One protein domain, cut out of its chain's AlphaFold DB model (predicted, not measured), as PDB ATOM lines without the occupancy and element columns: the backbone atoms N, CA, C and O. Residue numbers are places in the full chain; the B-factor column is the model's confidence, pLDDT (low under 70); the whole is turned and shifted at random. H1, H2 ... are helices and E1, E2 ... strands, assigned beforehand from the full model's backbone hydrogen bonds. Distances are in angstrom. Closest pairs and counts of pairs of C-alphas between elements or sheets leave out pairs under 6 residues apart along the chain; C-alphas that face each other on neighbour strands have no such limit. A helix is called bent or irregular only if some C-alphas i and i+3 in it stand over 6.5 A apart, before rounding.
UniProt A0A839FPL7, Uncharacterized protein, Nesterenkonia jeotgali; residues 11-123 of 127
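What this domain is: This is residues 11 to 123 of the 127 residues of an uncharacterized protein of Nesterenkonia jeotgali (UniProt A0A839FPL7). H4 and the bent H3 make a V, with the crossed helices H1 and H2 and the antiparallel hairpin E1-E2 at its open end. The class is mostly helix: 113 printed residues with, in order, H1, H2, E1, E2, H3, H4. It is only just loose, close to compact (radius of gyration of the C-alphas 16.2 A), spanning 50 by 33 by 24 A.

How they stand to each other: In the hairpin of E1, residues 51 to 53, and E2, residues 60 to 62, N 52 and O 61 are within hydrogen-bond range, 2.8 A. H1, residues 11 to 24, touches H2, residues 28 to 47, at a steep tilt of 50 degrees, opposite ways; the closest C-alphas, Ser 21 and Ala 31, are 4.8 A apart. H3, by hydrogen bonds one helix, residues 68 to 93, is bent, C-alphas 78 and 81 being 6.6 A apart; its arms are H3a, residues 68 to 78, and H3b, residues 81 to 93. H2 touches H3a, about perpendicular at 82 degrees, closest C-alphas Pro 44 and Asp 71, 5.4 A. H3b and H4, residues 95 to 121, form a helical hairpin at a steep tilt of 38 degrees, closest C-alphas Met 90 and Ala 98, 5.1 A. Every O i to N i+4 pair is within hydrogen-bond range in H3a and H3b, against 9 of 10 in H1, 12 of 16 in H2 and 17 of 23 in H4.

Where its parts are: H1 begins at C-alpha 11 (4.746, -40.405, -12.695) and is irregular, C-alphas 11 and 14 being 7.4 A apart; H2, 27.0 A long, is only just irregular, C-alphas 33 and 36 being 7.0 A apart. H4, 40.4 A long, ends at C-alpha 121 (13.956, -25.307, -7.808).

The domain as a whole: The farthest C-alphas, Asp 56 and Thr 92, are 49.9 A apart. The printed part has no cut and no long link; pLDDT is under 70 at residues 55 to 59 and 110 to 123.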
ATOM      1  N   ALA A  11       4.410 -40.991 -13.995       72.00
ATOM      2  CA  ALA A  11       4.746 -40.405 -12.695       72.00
ATOM      3  C   ALA A  11       5.147 -38.916 -12.781       72.00
ATOM      4  O   ALA A  11       5.032 -38.192 -11.798       72.00
ATOM      5  N   ARG A  12       5.592 -38.444 -13.957       74.38
ATOM      6  CA  ARG A  12       5.945 -37.037 -14.217       74.38
ATOM      7  C   ARG A  12       4.769 -36.188 -14.697       74.38
ATOM      8  O   ARG A  12       4.934 -34.984 -14.857       74.38
ATOM      9  N   LEU A  13       3.580 -36.774 -14.873       77.44
ATOM     10  CA  LEU A  13       2.361 -36.057 -15.274       77.44
ATOM     11  C   LEU A  13       2.132 -34.745 -14.514       77.44
ATOM     12  O   LEU A  13       1.849 -33.745 -15.169       77.44
ATOM     13  N   PRO A  14       2.297 -34.701 -13.180       76.00
ATOM     14  CA  PRO A  14       2.104 -33.460 -12.446       76.00
ATOM     15  C   PRO A  14       3.116 -32.357 -12.814       76.00
ATOM     16  O   PRO A  14       2.736 -31.201 -13.007       76.00
ATOM     17  N   ALA A  15       4.394 -32.709 -12.993       75.06
ATOM     18  CA  ALA A  15       5.431 -31.771 -13.426       75.06
ATOM     19  C   ALA A  15       5.193 -31.286 -14.869       75.06
ATOM     20  O   ALA A  15       5.341 -30.104 -15.169       75.06
ATOM     21  N   LEU A  16       4.730 -32.176 -15.750       78.31
ATOM     22  CA  LEU A  16       4.378 -31.848 -17.135       78.31
ATOM     23  C   LEU A  16       3.150 -30.936 -17.217       78.31
ATOM     24  O   LEU A  16       3.132 -29.985 -17.999       78.31
ATOM     25  N   SER A  17       2.140 -31.174 -16.375       80.56
ATOM     26  CA  SER A  17       0.982 -30.283 -16.265       80.56
ATOM     27  C   SER A  17       1.364 -28.906 -15.742       80.56
ATOM     28  O   SER A  17       0.829 -27.915 -16.222       80.56
ATOM     29  N   TRP A  18       2.340 -28.829 -14.837       79.19
ATOM     30  CA  TRP A  18       2.882 -27.560 -14.369       79.19
ATOM     31  C   TRP A  18       3.614 -26.795 -15.478       79.19
ATOM     32  O   TRP A  18       3.352 -25.608 -15.667       79.19
ATOM     33  N   LEU A  19       4.470 -27.465 -16.260       78.75
ATOM     34  CA  LEU A  19       5.142 -26.860 -17.420       78.75
ATOM     35  C   LEU A  19       4.136 -26.336 -18.450       78.75
ATOM     36  O   LEU A  19       4.263 -25.209 -18.925       78.75
ATOM     37  N   MET A  20       3.106 -27.127 -18.755       81.25
ATOM     38  CA  MET A  20       2.026 -26.710 -19.649       81.25
ATOM     39  C   MET A  20       1.283 -25.491 -19.088       81.25
ATOM     40  O   MET A  20       1.084 -24.511 -19.798       81.25
ATOM     41  N   SER A  21       0.926 -25.501 -17.805       80.62
ATOM     42  CA  SER A  21       0.274 -24.369 -17.144       80.62
ATOM     43  C   SER A  21       1.118 -23.097 -17.141       80.62
ATOM     44  O   SER A  21       0.585 -22.023 -17.401       80.62
ATOM     45  N   LEU A  22       2.426 -23.196 -16.894       81.00
ATOM     46  CA  LEU A  22       3.342 -22.053 -16.964       81.00
ATOM     47  C   LEU A  22       3.466 -21.482 -18.379       81.00
ATOM     48  O   LEU A  22       3.639 -20.277 -18.523       81.00
ATOM     49  N   ALA A  23       3.357 -22.321 -19.410       79.06
ATOM     50  CA  ALA A  23       3.420 -21.875 -20.798       79.06
ATOM     51  C   ALA A  23       2.180 -21.068 -21.227       79.06
ATOM     52  O   ALA A  23       2.287 -20.204 -22.094       79.06
ATOM     53  N   PHE A  24       1.012 -21.337 -20.631       77.12
ATOM     54  CA  PHE A  24      -0.256 -20.692 -21.004       77.12
ATOM     55  C   PHE A  24      -0.748 -19.630 -20.012       77.12
ATOM     56  O   PHE A  24      -1.630 -18.843 -20.356       77.12
ATOM     57  N   ALA A  25      -0.219 -19.587 -18.788       79.94
ATOM     58  CA  ALA A  25      -0.678 -18.656 -17.764       79.94
ATOM     59  C   ALA A  25       0.148 -17.353 -17.728       79.94
ATOM     60  O   ALA A  25       1.376 -17.401 -17.732       79.94
ATOM     61  N   PRO A  26      -0.498 -16.180 -17.581       76.50
ATOM     62  CA  PRO A  26       0.195 -14.890 -17.505       76.50
ATOM     63  C   PRO A  26       0.921 -14.665 -16.169       76.50
ATOM     64  O   PRO A  26       1.806 -13.819 -16.074       76.50
ATOM     65  N   ASN A  27       0.544 -15.389 -15.111       80.06
ATOM     66  CA  ASN A  27       1.183 -15.313 -13.800       80.06
ATOM     67  C   ASN A  27       1.170 -16.680 -13.091       80.06
ATOM     68  O   ASN A  27       0.397 -17.577 -13.429       80.06
ATOM     69  N   ARG A  28       2.025 -16.838 -12.069       73.56
ATOM     70  CA  ARG A  28       2.195 -18.117 -11.350       73.56
ATOM     71  C   ARG A  28       0.924 -18.587 -10.637       73.56
ATOM     72  O   ARG A  28       0.708 -19.786 -10.518       73.56
ATOM     73  N   VAL A  29       0.077 -17.666 -10.183       74.44
ATOM     74  CA  VAL A  29      -1.186 -18.000  -9.504       74.44
ATOM     75  C   VAL A  29      -2.177 -18.627 -10.486       74.44
ATOM     76  O   VAL A  29      -2.760 -19.668 -10.197       74.44
ATOM     77  N   MET A  30      -2.314 -18.053 -11.683       72.44
ATOM     78  CA  MET A  30      -3.105 -18.654 -12.757       72.44
ATOM     79  C   MET A  30      -2.493 -19.962 -13.259       72.44
ATOM     80  O   MET A  30      -3.234 -20.883 -13.606       72.44
ATOM     81  N   ALA A  31      -1.162 -20.092 -13.239       75.56
ATOM     82  CA  ALA A  31      -0.511 -21.362 -13.536       75.56
ATOM     83  C   ALA A  31      -0.970 -22.438 -12.541       75.56
ATOM     84  O   ALA A  31      -1.478 -23.463 -12.975       75.56
ATOM     85  N   TYR A  32      -0.934 -22.165 -11.230       74.00
ATOM     86  CA  TYR A  32      -1.420 -23.087 -10.192       74.00
ATOM     87  C   TYR A  32      -2.888 -23.487 -10.359       74.00
ATOM     88  O   TYR A  32      -3.220 -24.666 -10.248       74.00
ATOM     89  N   LEU A  33      -3.765 -22.532 -10.666       76.62
ATOM     90  CA  LEU A  33      -5.191 -22.816 -10.857       76.62
ATOM     91  C   LEU A  33      -5.478 -23.615 -12.133       76.62
ATOM     92  O   LEU A  33      -6.466 -24.343 -12.190       76.62
ATOM     93  N   SER A  34      -4.623 -23.501 -13.150       78.38
ATOM     94  CA  SER A  34      -4.780 -24.223 -14.415       78.38
ATOM     95  C   SER A  34      -4.153 -25.618 -14.409       78.38
ATOM     96  O   SER A  34      -4.486 -26.409 -15.289       78.38
ATOM     97  N   VAL A  35      -3.309 -25.961 -13.423       77.56
ATOM     98  CA  VAL A  35      -2.650 -27.282 -13.362       77.56
ATOM     99  C   VAL A  35      -3.639 -28.439 -13.398       77.56
ATOM    100  O   VAL A  35      -3.419 -29.342 -14.198       77.56
ATOM    101  N   PRO A  36      -4.748 -28.443 -12.631       76.12
ATOM    102  CA  PRO A  36      -5.706 -29.547 -12.682       76.12
ATOM    103  C   PRO A  36      -6.288 -29.741 -14.088       76.12
ATOM    104  O   PRO A  36      -6.450 -30.870 -14.551       76.12
ATOM    105  N   VAL A  37      -6.537 -28.635 -14.796       79.88
ATOM    106  CA  VAL A  37      -7.048 -28.647 -16.172       79.88
ATOM    107  C   VAL A  37      -5.983 -29.170 -17.134       79.88
ATOM    108  O   VAL A  37      -6.266 -30.061 -17.933       79.88
ATOM    109  N   ALA A  38      -4.744 -28.687 -17.028       81.62
ATOM    110  CA  ALA A  38      -3.619 -29.187 -17.816       81.62
ATOM    111  C   ALA A  38      -3.375 -30.686 -17.568       81.62
ATOM    112  O   ALA A  38      -3.128 -31.445 -18.502       81.62
ATOM    113  N   MET A  39      -3.523 -31.138 -16.323       80.31
ATOM    114  CA  MET A  39      -3.374 -32.534 -15.928       80.31
ATOM    115  C   MET A  39      -4.470 -33.403 -16.552       80.31
ATOM    116  O   MET A  39      -4.155 -34.444 -17.122       80.31
ATOM    117  N   MET A  40      -5.729 -32.951 -16.541       79.88
ATOM    118  CA  MET A  40      -6.832 -33.624 -17.240       79.88
ATOM    119  C   MET A  40      -6.606 -33.717 -18.749       79.88
ATOM    120  O   MET A  40      -6.909 -34.745 -19.351       79.88
ATOM    121  N   ILE A  41      -6.067 -32.660 -19.360       80.94
ATOM    122  CA  ILE A  41      -5.764 -32.650 -20.793       80.94
ATOM    123  C   ILE A  41      -4.632 -33.631 -21.099       80.94
ATOM    124  O   ILE A  41      -4.737 -34.379 -22.065       80.94
ATOM    125  N   LEU A  42      -3.576 -33.667 -20.283       81.25
ATOM    126  CA  LEU A  42      -2.388 -34.496 -20.515       81.25
ATOM    127  C   LEU A  42      -2.579 -35.971 -20.170       81.25
ATOM    128  O   LEU A  42      -1.945 -36.820 -20.795       81.25
ATOM    129  N   LEU A  43      -3.451 -36.292 -19.217       81.38
ATOM    130  CA  LEU A  43      -3.701 -37.654 -18.744       81.38
ATOM    131  C   LEU A  43      -3.943 -38.674 -19.880       81.38
ATOM    132  O   LEU A  43      -3.228 -39.680 -19.926       81.38
ATOM    133  N   PRO A  44      -4.865 -38.446 -20.843       78.88
ATOM    134  CA  PRO A  44      -5.078 -39.383 -21.948       78.88
ATOM    135  C   PRO A  44      -3.865 -39.506 -22.885       78.88
ATOM    136  O   PRO A  44      -3.621 -40.585 -23.433       78.88
ATOM    137  N   TYR A  45      -3.069 -38.450 -23.067       79.50
ATOM    138  CA  TYR A  45      -1.843 -38.516 -23.876       79.50
ATOM    139  C   TYR A  45      -0.724 -39.273 -23.159       79.50
ATOM    140  O   TYR A  45      -0.028 -40.072 -23.788       79.50
ATOM    141  N   ALA A  46      -0.578 -39.083 -21.848       79.56
ATOM    142  CA  ALA A  46       0.419 -39.785 -21.050       79.56
ATOM    143  C   ALA A  46       0.109 -41.283 -20.933       79.56
ATOM    144  O   ALA A  46       1.010 -42.102 -21.105       79.56
ATOM    145  N   ILE A  47      -1.164 -41.668 -20.763       78.19
ATOM    146  CA  ILE A  47      -1.592 -43.082 -20.798       78.19
ATOM    147  C   ILE A  47      -1.225 -43.732 -22.137       78.19
ATOM    148  O   ILE A  47      -0.812 -44.890 -22.187       78.19
ATOM    149  N   ARG A  48      -1.326 -42.977 -23.236       77.25
ATOM    150  CA  ARG A  48      -0.956 -43.442 -24.580       77.25
ATOM    151  C   ARG A  48       0.539 -43.341 -24.887       77.25
ATOM    152  O   ARG A  48       0.922 -43.694 -25.998       77.25
ATOM    153  N   ARG A  49       1.370 -42.883 -23.941       77.19
ATOM    154  CA  ARG A  49       2.813 -42.634 -24.130       77.19
ATOM    155  C   ARG A  49       3.116 -41.693 -25.304       77.19
ATOM    156  O   ARG A  49       4.107 -41.859 -26.001       77.19
ATOM    157  N   GLN A  50       2.235 -40.720 -25.524       80.75
ATOM    158  CA  GLN A  50       2.336 -39.727 -26.600       80.75
ATOM    159  C   GLN A  50       2.970 -38.414 -26.141       80.75
ATOM    160  O   GLN A  50       3.131 -37.498 -26.938       80.75
ATOM    161  N   VAL A  51       3.295 -38.307 -24.856       79.44
ATOM    162  CA  VAL A  51       3.938 -37.138 -24.267       79.44
ATOM    163  C   VAL A  51       5.429 -37.406 -24.194       79.44
ATOM    164  O   VAL A  51       5.831 -38.439 -23.668       79.44
ATOM    165  N   TYR A  52       6.234 -36.487 -24.703       79.19
ATOM    166  CA  TYR A  52       7.685 -36.574 -24.718       79.19
ATOM    167  C   TYR A  52       8.262 -35.363 -24.007       79.19
ATOM    168  O   TYR A  52       7.854 -34.230 -24.261       79.19
ATOM    169  N   GLU A  53       9.199 -35.614 -23.105       74.12
ATOM    170  CA  GLU A  53       9.896 -34.571 -22.364       74.12
ATOM    171  C   GLU A  53      11.190 -34.208 -23.104       74.12
ATOM    172  O   GLU A  53      11.873 -35.084 -23.642       74.12
ATOM    173  N   SER A  54      11.514 -32.917 -23.157       71.56
ATOM    174  CA  SER A  54      12.823 -32.462 -23.623       71.56
ATOM    175  C   SER A  54      13.904 -32.962 -22.667       71.56
ATOM    176  O   SER A  54      13.685 -33.021 -21.457       71.56
ATOM    177  N   THR A  55      15.091 -33.274 -23.186       66.31
ATOM    178  CA  THR A  55      16.235 -33.711 -22.367       66.31
ATOM    179  C   THR A  55      16.649 -32.691 -21.311       66.31
ATOM    180  O   THR A  55      17.210 -33.078 -20.292       66.31
ATOM    181  N   ASP A  56      16.314 -31.419 -21.523       66.25
ATOM    182  CA  ASP A  56      16.653 -30.321 -20.619       66.25
ATOM    183  C   ASP A  56      15.581 -30.089 -19.537       66.25
ATOM    184  O   ASP A  56      15.669 -29.127 -18.781       66.25
ATOM    185  N   GLY A  57      14.510 -30.896 -19.499       63.66
ATOM    186  CA  GLY A  57      13.418 -30.785 -18.515       63.66
ATOM    187  C   GLY A  57      12.558 -29.516 -18.622       63.66
ATOM    188  O   GLY A  57      11.590 -29.359 -17.886       63.66
ATOM    189  N   ASN A  58      12.875 -28.619 -19.559       67.69
ATOM    190  CA  ASN A  58      12.225 -27.314 -19.724       67.69
ATOM    191  C   ASN A  58      11.114 -27.284 -20.782       67.69
ATOM    192  O   ASN A  58      10.533 -26.234 -21.048       67.69
ATOM    193  N   GLY A  59      10.821 -28.413 -21.423       66.94
ATOM    194  CA  GLY A  59       9.868 -28.455 -22.525       66.94
ATOM    195  C   GLY A  59       9.248 -29.827 -22.705       66.94
ATOM    196  O   GLY A  59       9.810 -30.842 -22.301       66.94
ATOM    197  N   MET A  60       8.080 -29.849 -23.331       80.81
ATOM    198  CA  MET A  60       7.320 -31.060 -23.601       80.81
ATOM    199  C   MET A  60       6.687 -30.959 -24.985       80.81
ATOM    200  O   MET A  60       6.209 -29.896 -25.379       80.81
ATOM    201  N   VAL A  61       6.650 -32.077 -25.708       79.00
ATOM    202  CA  VAL A  61       5.988 -32.195 -27.010       79.00
ATOM    203  C   VAL A  61       5.038 -33.385 -26.983       79.00
ATOM    204  O   VAL A  61       5.359 -34.442 -26.443       79.00
ATOM    205  N   ILE A  62       3.853 -33.218 -27.567       80.56
ATOM    206  CA  ILE A  62       2.863 -34.287 -27.693       80.56
ATOM    207  C   ILE A  62       2.854 -34.757 -29.147       80.56
ATOM    208  O   ILE A  62       2.560 -33.977 -30.050       80.56
ATOM    209  N   PHE A  63       3.153 -36.034 -29.372       76.44
ATOM    210  CA  PHE A  63       3.111 -36.658 -30.690       76.44
ATOM    211  C   PHE A  63       1.956 -37.655 -30.762       76.44
ATOM    212  O   PHE A  63       1.996 -38.737 -30.177       76.44
ATOM    213  N   GLY A  64       0.913 -37.305 -31.511       71.69
ATOM    214  CA  GLY A  64      -0.192 -38.218 -31.777       71.69
ATOM    215  C   GLY A  64      -1.393 -37.539 -32.429       71.69
ATOM    216  O   GLY A  64      -1.577 -36.332 -32.276       71.69
ATOM    217  N   PRO A  65      -2.233 -38.298 -33.154       73.69
ATOM    218  CA  PRO A  65      -3.476 -37.765 -33.685       73.69
ATOM    219  C   PRO A  65      -4.423 -37.404 -32.538       73.69
ATOM    220  O   PRO A  65      -4.642 -38.214 -31.632       73.69
ATOM    221  N   TYR A  66      -5.023 -36.218 -32.616       72.88
ATOM    222  CA  TYR A  66      -6.079 -35.795 -31.701       72.88
ATOM    223  C   TYR A  66      -7.277 -36.747 -31.821       72.88
ATOM    224  O   TYR A  66      -7.863 -36.893 -32.894       72.88
ATOM    225  N   ARG A  67      -7.632 -37.439 -30.731       79.81
ATOM    226  CA  ARG A  67      -8.742 -38.406 -30.699       79.81
ATOM    227  C   ARG A  67      -9.677 -38.102 -29.537       79.81
ATOM    228  O   ARG A  67      -9.763 -38.888 -28.595       79.81
ATOM    229  N   LEU A  68     -10.425 -37.003 -29.659       76.31
ATOM    230  CA  LEU A  68     -11.372 -36.516 -28.647       76.31
ATOM    231  C   LEU A  68     -12.240 -37.632 -28.045       76.31
ATOM    232  O   LEU A  68     -12.328 -37.750 -26.830       76.31
ATOM    233  N   GLY A  69     -12.835 -38.492 -28.880       79.81
ATOM    234  CA  GLY A  69     -13.706 -39.569 -28.396       79.81
ATOM    235  C   GLY A  69     -12.988 -40.583 -27.499       79.81
ATOM    236  O   GLY A  69     -13.531 -41.007 -26.482       79.81
ATOM    237  N   LYS A  70     -11.739 -40.938 -27.825       78.25
ATOM    238  CA  LYS A  70     -10.937 -41.859 -27.005       78.25
ATOM    239  C   LYS A  70     -10.467 -41.182 -25.715       78.25
ATOM    240  O   LYS A  70     -10.388 -41.841 -24.685       78.25
ATOM    241  N   ASP A  71     -10.199 -39.885 -25.774       79.81
ATOM    242  CA  ASP A  71      -9.718 -39.095 -24.636       79.81
ATOM    243  C   ASP A  71     -10.829 -38.913 -23.611       79.81
ATOM    244  O   ASP A  71     -10.621 -39.152 -22.424       79.81
ATOM    245  N   MET A  72     -12.040 -38.625 -24.091       79.69
ATOM    246  CA  MET A  72     -13.240 -38.599 -23.262       79.69
ATOM    247  C   MET A  72     -13.553 -39.974 -22.681       79.69
ATOM    248  O   MET A  72     -13.851 -40.060 -21.498       79.69
ATOM    249  N   ALA A  73     -13.420 -41.059 -23.451       84.44
ATOM    250  CA  ALA A  73     -13.618 -42.407 -22.916       84.44
ATOM    251  C   ALA A  73     -12.627 -42.734 -21.784       84.44
ATOM    252  O   ALA A  73     -13.032 -43.269 -20.757       84.44
ATOM    253  N   ILE A  74     -11.349 -42.370 -21.938       82.94
ATOM    254  CA  ILE A  74     -10.333 -42.548 -20.890       82.94
ATOM    255  C   ILE A  74     -10.697 -41.732 -19.645       82.94
ATOM    256  O   ILE A  74     -10.676 -42.274 -18.542       82.94
ATOM    257  N   LEU A  75     -11.063 -40.458 -19.811       82.56
ATOM    258  CA  LEU A  75     -11.461 -39.600 -18.692       82.56
ATOM    259  C   LEU A  75     -12.711 -40.126 -17.986       82.56
ATOM    260  O   LEU A  75     -12.733 -40.169 -16.762       82.56
ATOM    261  N   VAL A  76     -13.719 -40.580 -18.734       84.25
ATOM    262  CA  VAL A  76     -14.936 -41.177 -18.173       84.25
ATOM    263  C   VAL A  76     -14.595 -42.435 -17.391       84.25
ATOM    264  O   VAL A  76     -14.988 -42.535 -16.239       84.25
ATOM    265  N   VAL A  77     -13.824 -43.369 -17.950       87.25
ATOM    266  CA  VAL A  77     -13.436 -44.602 -17.241       87.25
ATOM    267  C   VAL A  77     -12.672 -44.296 -15.950       87.25
ATOM    268  O   VAL A  77     -12.829 -45.012 -14.966       87.25
ATOM    269  N   LEU A  78     -11.875 -43.227 -15.932       83.56
ATOM    270  CA  LEU A  78     -11.066 -42.852 -14.776       83.56
ATOM    271  C   LEU A  78     -11.862 -42.077 -13.711       83.56
ATOM    272  O   LEU A  78     -11.641 -42.271 -12.518       83.56
ATOM    273  N   LEU A  79     -12.806 -41.229 -14.127       83.50
ATOM    274  CA  LEU A  79     -13.630 -40.404 -13.235       83.50
ATOM    275  C   LEU A  79     -14.897 -41.119 -12.755       83.50
ATOM    276  O   LEU A  79     -15.400 -40.804 -11.679       83.50
ATOM    277  N   LEU A  80     -15.415 -42.086 -13.512       88.25
ATOM    278  CA  LEU A  80     -16.662 -42.782 -13.194       88.25
ATOM    279  C   LEU A  80     -16.602 -43.544 -11.860       88.25
ATOM    280  O   LEU A  80     -17.543 -43.395 -11.088       88.25
ATOM    281  N   PRO A  81     -15.521 -44.263 -11.495       87.50
ATOM    282  CA  PRO A  81     -15.404 -44.869 -10.168       87.50
ATOM    283  C   PRO A  81     -15.449 -43.835  -9.036       87.50
ATOM    284  O   PRO A  81     -16.107 -44.062  -8.023       87.50
ATOM    285  N   ALA A  82     -14.797 -42.682  -9.219       85.62
ATOM    286  CA  ALA A  82     -14.810 -41.599  -8.238       85.62
ATOM    287  C   ALA A  82     -16.208 -40.974  -8.105       85.62
ATOM    288  O   ALA A  82     -16.663 -40.707  -6.994       85.62
ATOM    289  N   LEU A  83     -16.916 -40.804  -9.225       87.75
ATOM    290  CA  LEU A  83     -18.295 -40.321  -9.257       87.75
ATOM    291  C   LEU A  83     -19.244 -41.304  -8.558       87.75
ATOM    292  O   LEU A  83     -20.045 -40.897  -7.721       87.75
ATOM    293  N   VAL A  84     -19.128 -42.600  -8.861       92.25
ATOM    294  CA  VAL A  84     -19.923 -43.665  -8.235       92.25
ATOM    295  C   VAL A  84     -19.680 -43.695  -6.728       92.25
ATOM    296  O   VAL A  84     -20.641 -43.742  -5.966       92.25
ATOM    297  N   LEU A  85     -18.422 -43.604  -6.287       88.69
ATOM    298  CA  LEU A  85     -18.076 -43.546  -4.867       88.69
ATOM    299  C   LEU A  85     -18.664 -42.303  -4.186       88.69
ATOM    300  O   LEU A  85     -19.246 -42.417  -3.110       88.69
ATOM    301  N   TYR A  86     -18.553 -41.131  -4.818       85.38
ATOM    302  CA  TYR A  86     -19.126 -39.888  -4.303       85.38
ATOM    303  C   TYR A  86     -20.645 -40.001  -4.123       85.38
ATOM    304  O   TYR A  86     -21.155 -39.713  -3.040       85.38
ATOM    305  N   PHE A  87     -21.363 -40.481  -5.144       89.12
ATOM    306  CA  PHE A  87     -22.812 -40.681  -5.067       89.12
ATOM    307  C   PHE A  87     -23.197 -41.735  -4.035       89.12
ATOM    308  O   PHE A  87     -24.146 -41.530  -3.283       89.12
ATOM    309  N   TRP A  88     -22.453 -42.838  -3.959       92.25
ATOM    310  CA  TRP A  88     -22.694 -43.873  -2.963       92.25
ATOM    311  C   TRP A  88     -22.574 -43.316  -1.540       92.25
ATOM    312  O   TRP A  88     -23.468 -43.540  -0.721       92.25
ATOM    313  N   VAL A  89     -21.539 -42.518  -1.256       89.56
ATOM    314  CA  VAL A  89     -21.377 -41.857   0.048       89.56
ATOM    315  C   VAL A  89     -22.476 -40.825   0.288       89.56
ATOM    316  O   VAL A  89     -23.034 -40.776   1.382       89.56
ATOM    317  N   MET A  90     -22.828 -40.038  -0.729       88.50
ATOM    318  CA  MET A  90     -23.870 -39.017  -0.631       88.50
ATOM    319  C   MET A  90     -25.239 -39.616  -0.295       88.50
ATOM    320  O   MET A  90     -25.947 -39.069   0.546       88.50
ATOM    321  N   VAL A  91     -25.594 -40.745  -0.910       92.88
ATOM    322  CA  VAL A  91     -26.862 -41.448  -0.665       92.88
ATOM    323  C   VAL A  91     -26.848 -42.185   0.678       92.88
ATOM    324  O   VAL A  91     -27.859 -42.191   1.372       92.88
ATOM    325  N   THR A  92     -25.717 -42.784   1.062       92.88
ATOM    326  CA  THR A  92     -25.636 -43.644   2.259       92.88
ATOM    327  C   THR A  92     -25.434 -42.854   3.553       92.88
ATOM    328  O   THR A  92     -26.036 -43.174   4.572       92.88
ATOM    329  N   PHE A  93     -24.587 -41.822   3.526       89.69
ATOM    330  CA  PHE A  93     -24.159 -41.075   4.716       89.69
ATOM    331  C   PHE A  93     -24.608 -39.608   4.699       89.69
ATOM    332  O   PHE A  93     -24.520 -38.922   5.715       89.69
ATOM    333  N   GLY A  94     -25.112 -39.117   3.567       88.31
ATOM    334  CA  GLY A  94     -25.580 -37.745   3.411       88.31
ATOM    335  C   GLY A  94     -24.520 -36.776   2.864       88.31
ATOM    336  O   GLY A  94     -23.342 -37.114   2.704       88.31
ATOM    337  N   PRO A  95     -24.931 -35.529   2.570       87.62
ATOM    338  CA  PRO A  95     -24.121 -34.566   1.823       87.62
ATOM    339  C   PRO A  95     -22.869 -34.091   2.575       87.62
ATOM    340  O   PRO A  95     -21.864 -33.787   1.939       87.62
ATOM    341  N   THR A  96     -22.892 -34.060   3.912       88.38
ATOM    342  CA  THR A  96     -21.752 -33.618   4.736       88.38
ATOM    343  C   THR A  96     -20.551 -34.556   4.611       88.38
ATOM    344  O   THR A  96     -19.415 -34.110   4.498       88.38
ATOM    345  N   TYR A  97     -20.778 -35.869   4.592       83.75
ATOM    346  CA  TYR A  97     -19.687 -36.834   4.442       83.75
ATOM    347  C   TYR A  97     -19.154 -36.858   3.009       83.75
ATOM    348  O   TYR A  97     -17.945 -36.969   2.807       83.75
ATOM    349  N   ALA A  98     -20.029 -36.673   2.016       83.38
ATOM    350  CA  ALA A  98     -19.622 -36.537   0.622       83.38
ATOM    351  C   ALA A  98     -18.764 -35.279   0.388       83.38
ATOM    352  O   ALA A  98     -17.764 -35.341  -0.328       83.38
ATOM    353  N   SER A  99     -19.099 -34.148   1.021       82.81
ATOM    354  CA  SER A  99     -18.307 -32.917   0.916       82.81
ATOM    355  C   SER A  99     -16.962 -33.016   1.636       82.81
ATOM    356  O   SER A  99     -15.970 -32.532   1.098       82.81
ATOM    357  N   ILE A 100     -16.887 -33.699   2.786       86.31
ATOM    358  CA  ILE A 100     -15.613 -33.989   3.467       86.31
ATOM    359  C   ILE A 100     -14.734 -34.898   2.604       86.31
ATOM    360  O   ILE A 100     -13.562 -34.590   2.402       86.31
ATOM    361  N   LEU A 101     -15.288 -35.983   2.053       85.81
ATOM    362  CA  LEU A 101     -14.561 -36.881   1.151       85.81
ATOM    363  C   LEU A 101     -13.989 -36.115  -0.047       85.81
ATOM    364  O   LEU A 101     -12.821 -36.278  -0.398       85.81
ATOM    365  N   TRP A 102     -14.801 -35.240  -0.642       81.88
ATOM    366  CA  TRP A 102     -14.384 -34.387  -1.748       81.88
ATOM    367  C   TRP A 102     -13.292 -33.391  -1.341       81.88
ATOM    368  O   TRP A 102     -12.283 -33.266  -2.031       81.88
ATOM    369  N   ALA A 103     -13.457 -32.715  -0.202       83.19
ATOM    370  CA  ALA A 103     -12.487 -31.755   0.316       83.19
ATOM    371  C   ALA A 103     -11.140 -32.417   0.631       83.19
ATOM    372  O   ALA A 103     -10.097 -31.862   0.295       83.19
ATOM    373  N   VAL A 104     -11.146 -33.621   1.212       85.56
ATOM    374  CA  VAL A 104      -9.929 -34.405   1.463       85.56
ATOM    375  C   VAL A 104      -9.290 -34.842   0.147       85.56
ATOM    376  O   VAL A 104      -8.083 -34.683  -0.013       85.56
ATOM    377  N   GLY A 105     -10.075 -35.325  -0.821       81.19
ATOM    378  CA  GLY A 105      -9.568 -35.693  -2.146       81.19
ATOM    379  C   GLY A 105      -8.885 -34.521  -2.856       81.19
ATOM    380  O   GLY A 105      -7.743 -34.640  -3.301       81.19
ATOM    381  N   MET A 106      -9.539 -33.360  -2.888       76.69
ATOM    382  CA  MET A 106      -8.984 -32.140  -3.484       76.69
ATOM    383  C   MET A 106      -7.806 -31.579  -2.679       76.69
ATOM    384  O   MET A 106      -6.843 -31.090  -3.264       76.69
ATOM    385  N   GLY A 107      -7.837 -31.686  -1.348       77.38
ATOM    386  CA  GLY A 107      -6.738 -31.287  -0.468       77.38
ATOM    387  C   GLY A 107      -5.482 -32.132  -0.682       77.38
ATOM    388  O   GLY A 107      -4.392 -31.583  -0.807       77.38
ATOM    389  N   LEU A 108      -5.627 -33.453  -0.810       77.75
ATOM    390  CA  LEU A 108      -4.524 -34.364  -1.131       77.75
ATOM    391  C   LEU A 108      -3.956 -34.104  -2.529       77.75
ATOM    392  O   LEU A 108      -2.737 -34.098  -2.696       77.75
ATOM    393  N   LEU A 109      -4.814 -33.825  -3.516       70.50
ATOM    394  CA  LEU A 109      -4.373 -33.387  -4.843       70.50
ATOM    395  C   LEU A 109      -3.597 -32.064  -4.765       70.50
ATOM    396  O   LEU A 109      -2.536 -31.945  -5.372       70.50
ATOM    397  N   GLY A 110      -4.076 -31.099  -3.978       66.94
ATOM    398  CA  GLY A 110      -3.411 -29.816  -3.754       66.94
ATOM    399  C   GLY A 110      -2.050 -29.946  -3.063       66.94
ATOM    400  O   GLY A 110      -1.085 -29.326  -3.502       66.94
ATOM    401  N   ILE A 111      -1.938 -30.784  -2.027       66.50
ATOM    402  CA  ILE A 111      -0.668 -31.062  -1.333       66.50
ATOM    403  C   ILE A 111       0.301 -31.797  -2.261       66.50
ATOM    404  O   ILE A 111       1.474 -31.435  -2.325       66.50
ATOM    405  N   GLY A 112      -0.188 -32.785  -3.017       61.09
ATOM    406  CA  GLY A 112       0.601 -33.475  -4.034       61.09
ATOM    407  C   GLY A 112       1.190 -32.488  -5.040       61.09
ATOM    408  O   GLY A 112       2.395 -32.504  -5.265       61.09
ATOM    409  N   LEU A 113       0.368 -31.570  -5.558       58.88
ATOM    410  CA  LEU A 113       0.773 -30.490  -6.465       58.88
ATOM    411  C   LEU A 113       1.775 -29.513  -5.833       58.88
ATOM    412  O   LEU A 113       2.778 -29.169  -6.461       58.88
ATOM    413  N   ALA A 114       1.554 -29.101  -4.585       60.50
ATOM    414  CA  ALA A 114       2.464 -28.215  -3.860       60.50
ATOM    415  C   ALA A 114       3.829 -28.871  -3.588       60.50
ATOM    416  O   ALA A 114       4.846 -28.184  -3.610       60.50
ATOM    417  N   ALA A 115       3.877 -30.191  -3.393       61.00
ATOM    418  CA  ALA A 115       5.118 -30.938  -3.195       61.00
ATOM    419  C   ALA A 115       5.987 -31.044  -4.465       61.00
ATOM    420  O   ALA A 115       7.177 -31.341  -4.368       61.00
ATOM    421  N   ILE A 116       5.433 -30.767  -5.651       56.75
ATOM    422  CA  ILE A 116       6.156 -30.823  -6.935       56.75
ATOM    423  C   ILE A 116       6.858 -29.498  -7.258       56.75
ATOM    424  O   ILE A 116       7.921 -29.499  -7.878       56.75
ATOM    425  N   GLY A 117       6.324 -28.365  -6.789       47.94
ATOM    426  CA  GLY A 117       6.926 -27.039  -6.984       47.94
ATOM    427  C   GLY A 117       8.383 -26.906  -6.489       47.94
ATOM    428  O   GLY A 117       9.204 -26.326  -7.208       47.94
ATOM    429  N   PRO A 118       8.751 -27.451  -5.308       51.06
ATOM    430  CA  PRO A 118      10.121 -27.410  -4.792       51.06
ATOM    431  C   PRO A 118      11.129 -28.247  -5.588       51.06
ATOM    432  O   PRO A 118      12.285 -27.847  -5.698       51.06
ATOM    433  N   TRP A 119      10.714 -29.371  -6.184       43.81
ATOM    434  CA  TRP A 119      11.619 -30.256  -6.936       43.81
ATOM    435  C   TRP A 119      12.169 -29.619  -8.219       43.81
ATOM    436  O   TRP A 119      13.236 -30.003  -8.675       43.81
ATOM    437  N   ILE A 120      11.494 -28.601  -8.757       47.75
ATOM    438  CA  ILE A 120      11.948 -27.841  -9.934       47.75
ATOM    439  C   ILE A 120      12.978 -26.758  -9.548       47.75
ATOM    440  O   ILE A 120      13.777 -26.333 -10.376       47.75
ATOM    441  N   HIS A 121      13.005 -26.321  -8.284       45.88
ATOM    442  CA  HIS A 121      13.956 -25.307  -7.808       45.88
ATOM    443  C   HIS A 121      15.325 -25.899  -7.418       45.88
ATOM    444  O   HIS A 121      16.286 -25.148  -7.271       45.88
ATOM    445  N   GLY A 122      15.437 -27.225  -7.264       39.88
ATOM    446  CA  GLY A 122      16.688 -27.899  -6.890       39.88
ATOM    447  C   GLY A 122      17.748 -27.952  -7.997       39.88
ATOM    448  O   GLY A 122      18.936 -28.023  -7.691       39.88
ATOM    449  N   ASP A 123      17.341 -27.850  -9.266       44.91
ATOM    450  CA  ASP A 123      18.251 -27.962 -10.416       44.91
ATOM    451  C   ASP A 123      18.754 -26.601 -10.938       44.91
ATOM    452  O   ASP A 123      19.693 -26.544 -11.729       44.91
TER     453      ASP A 123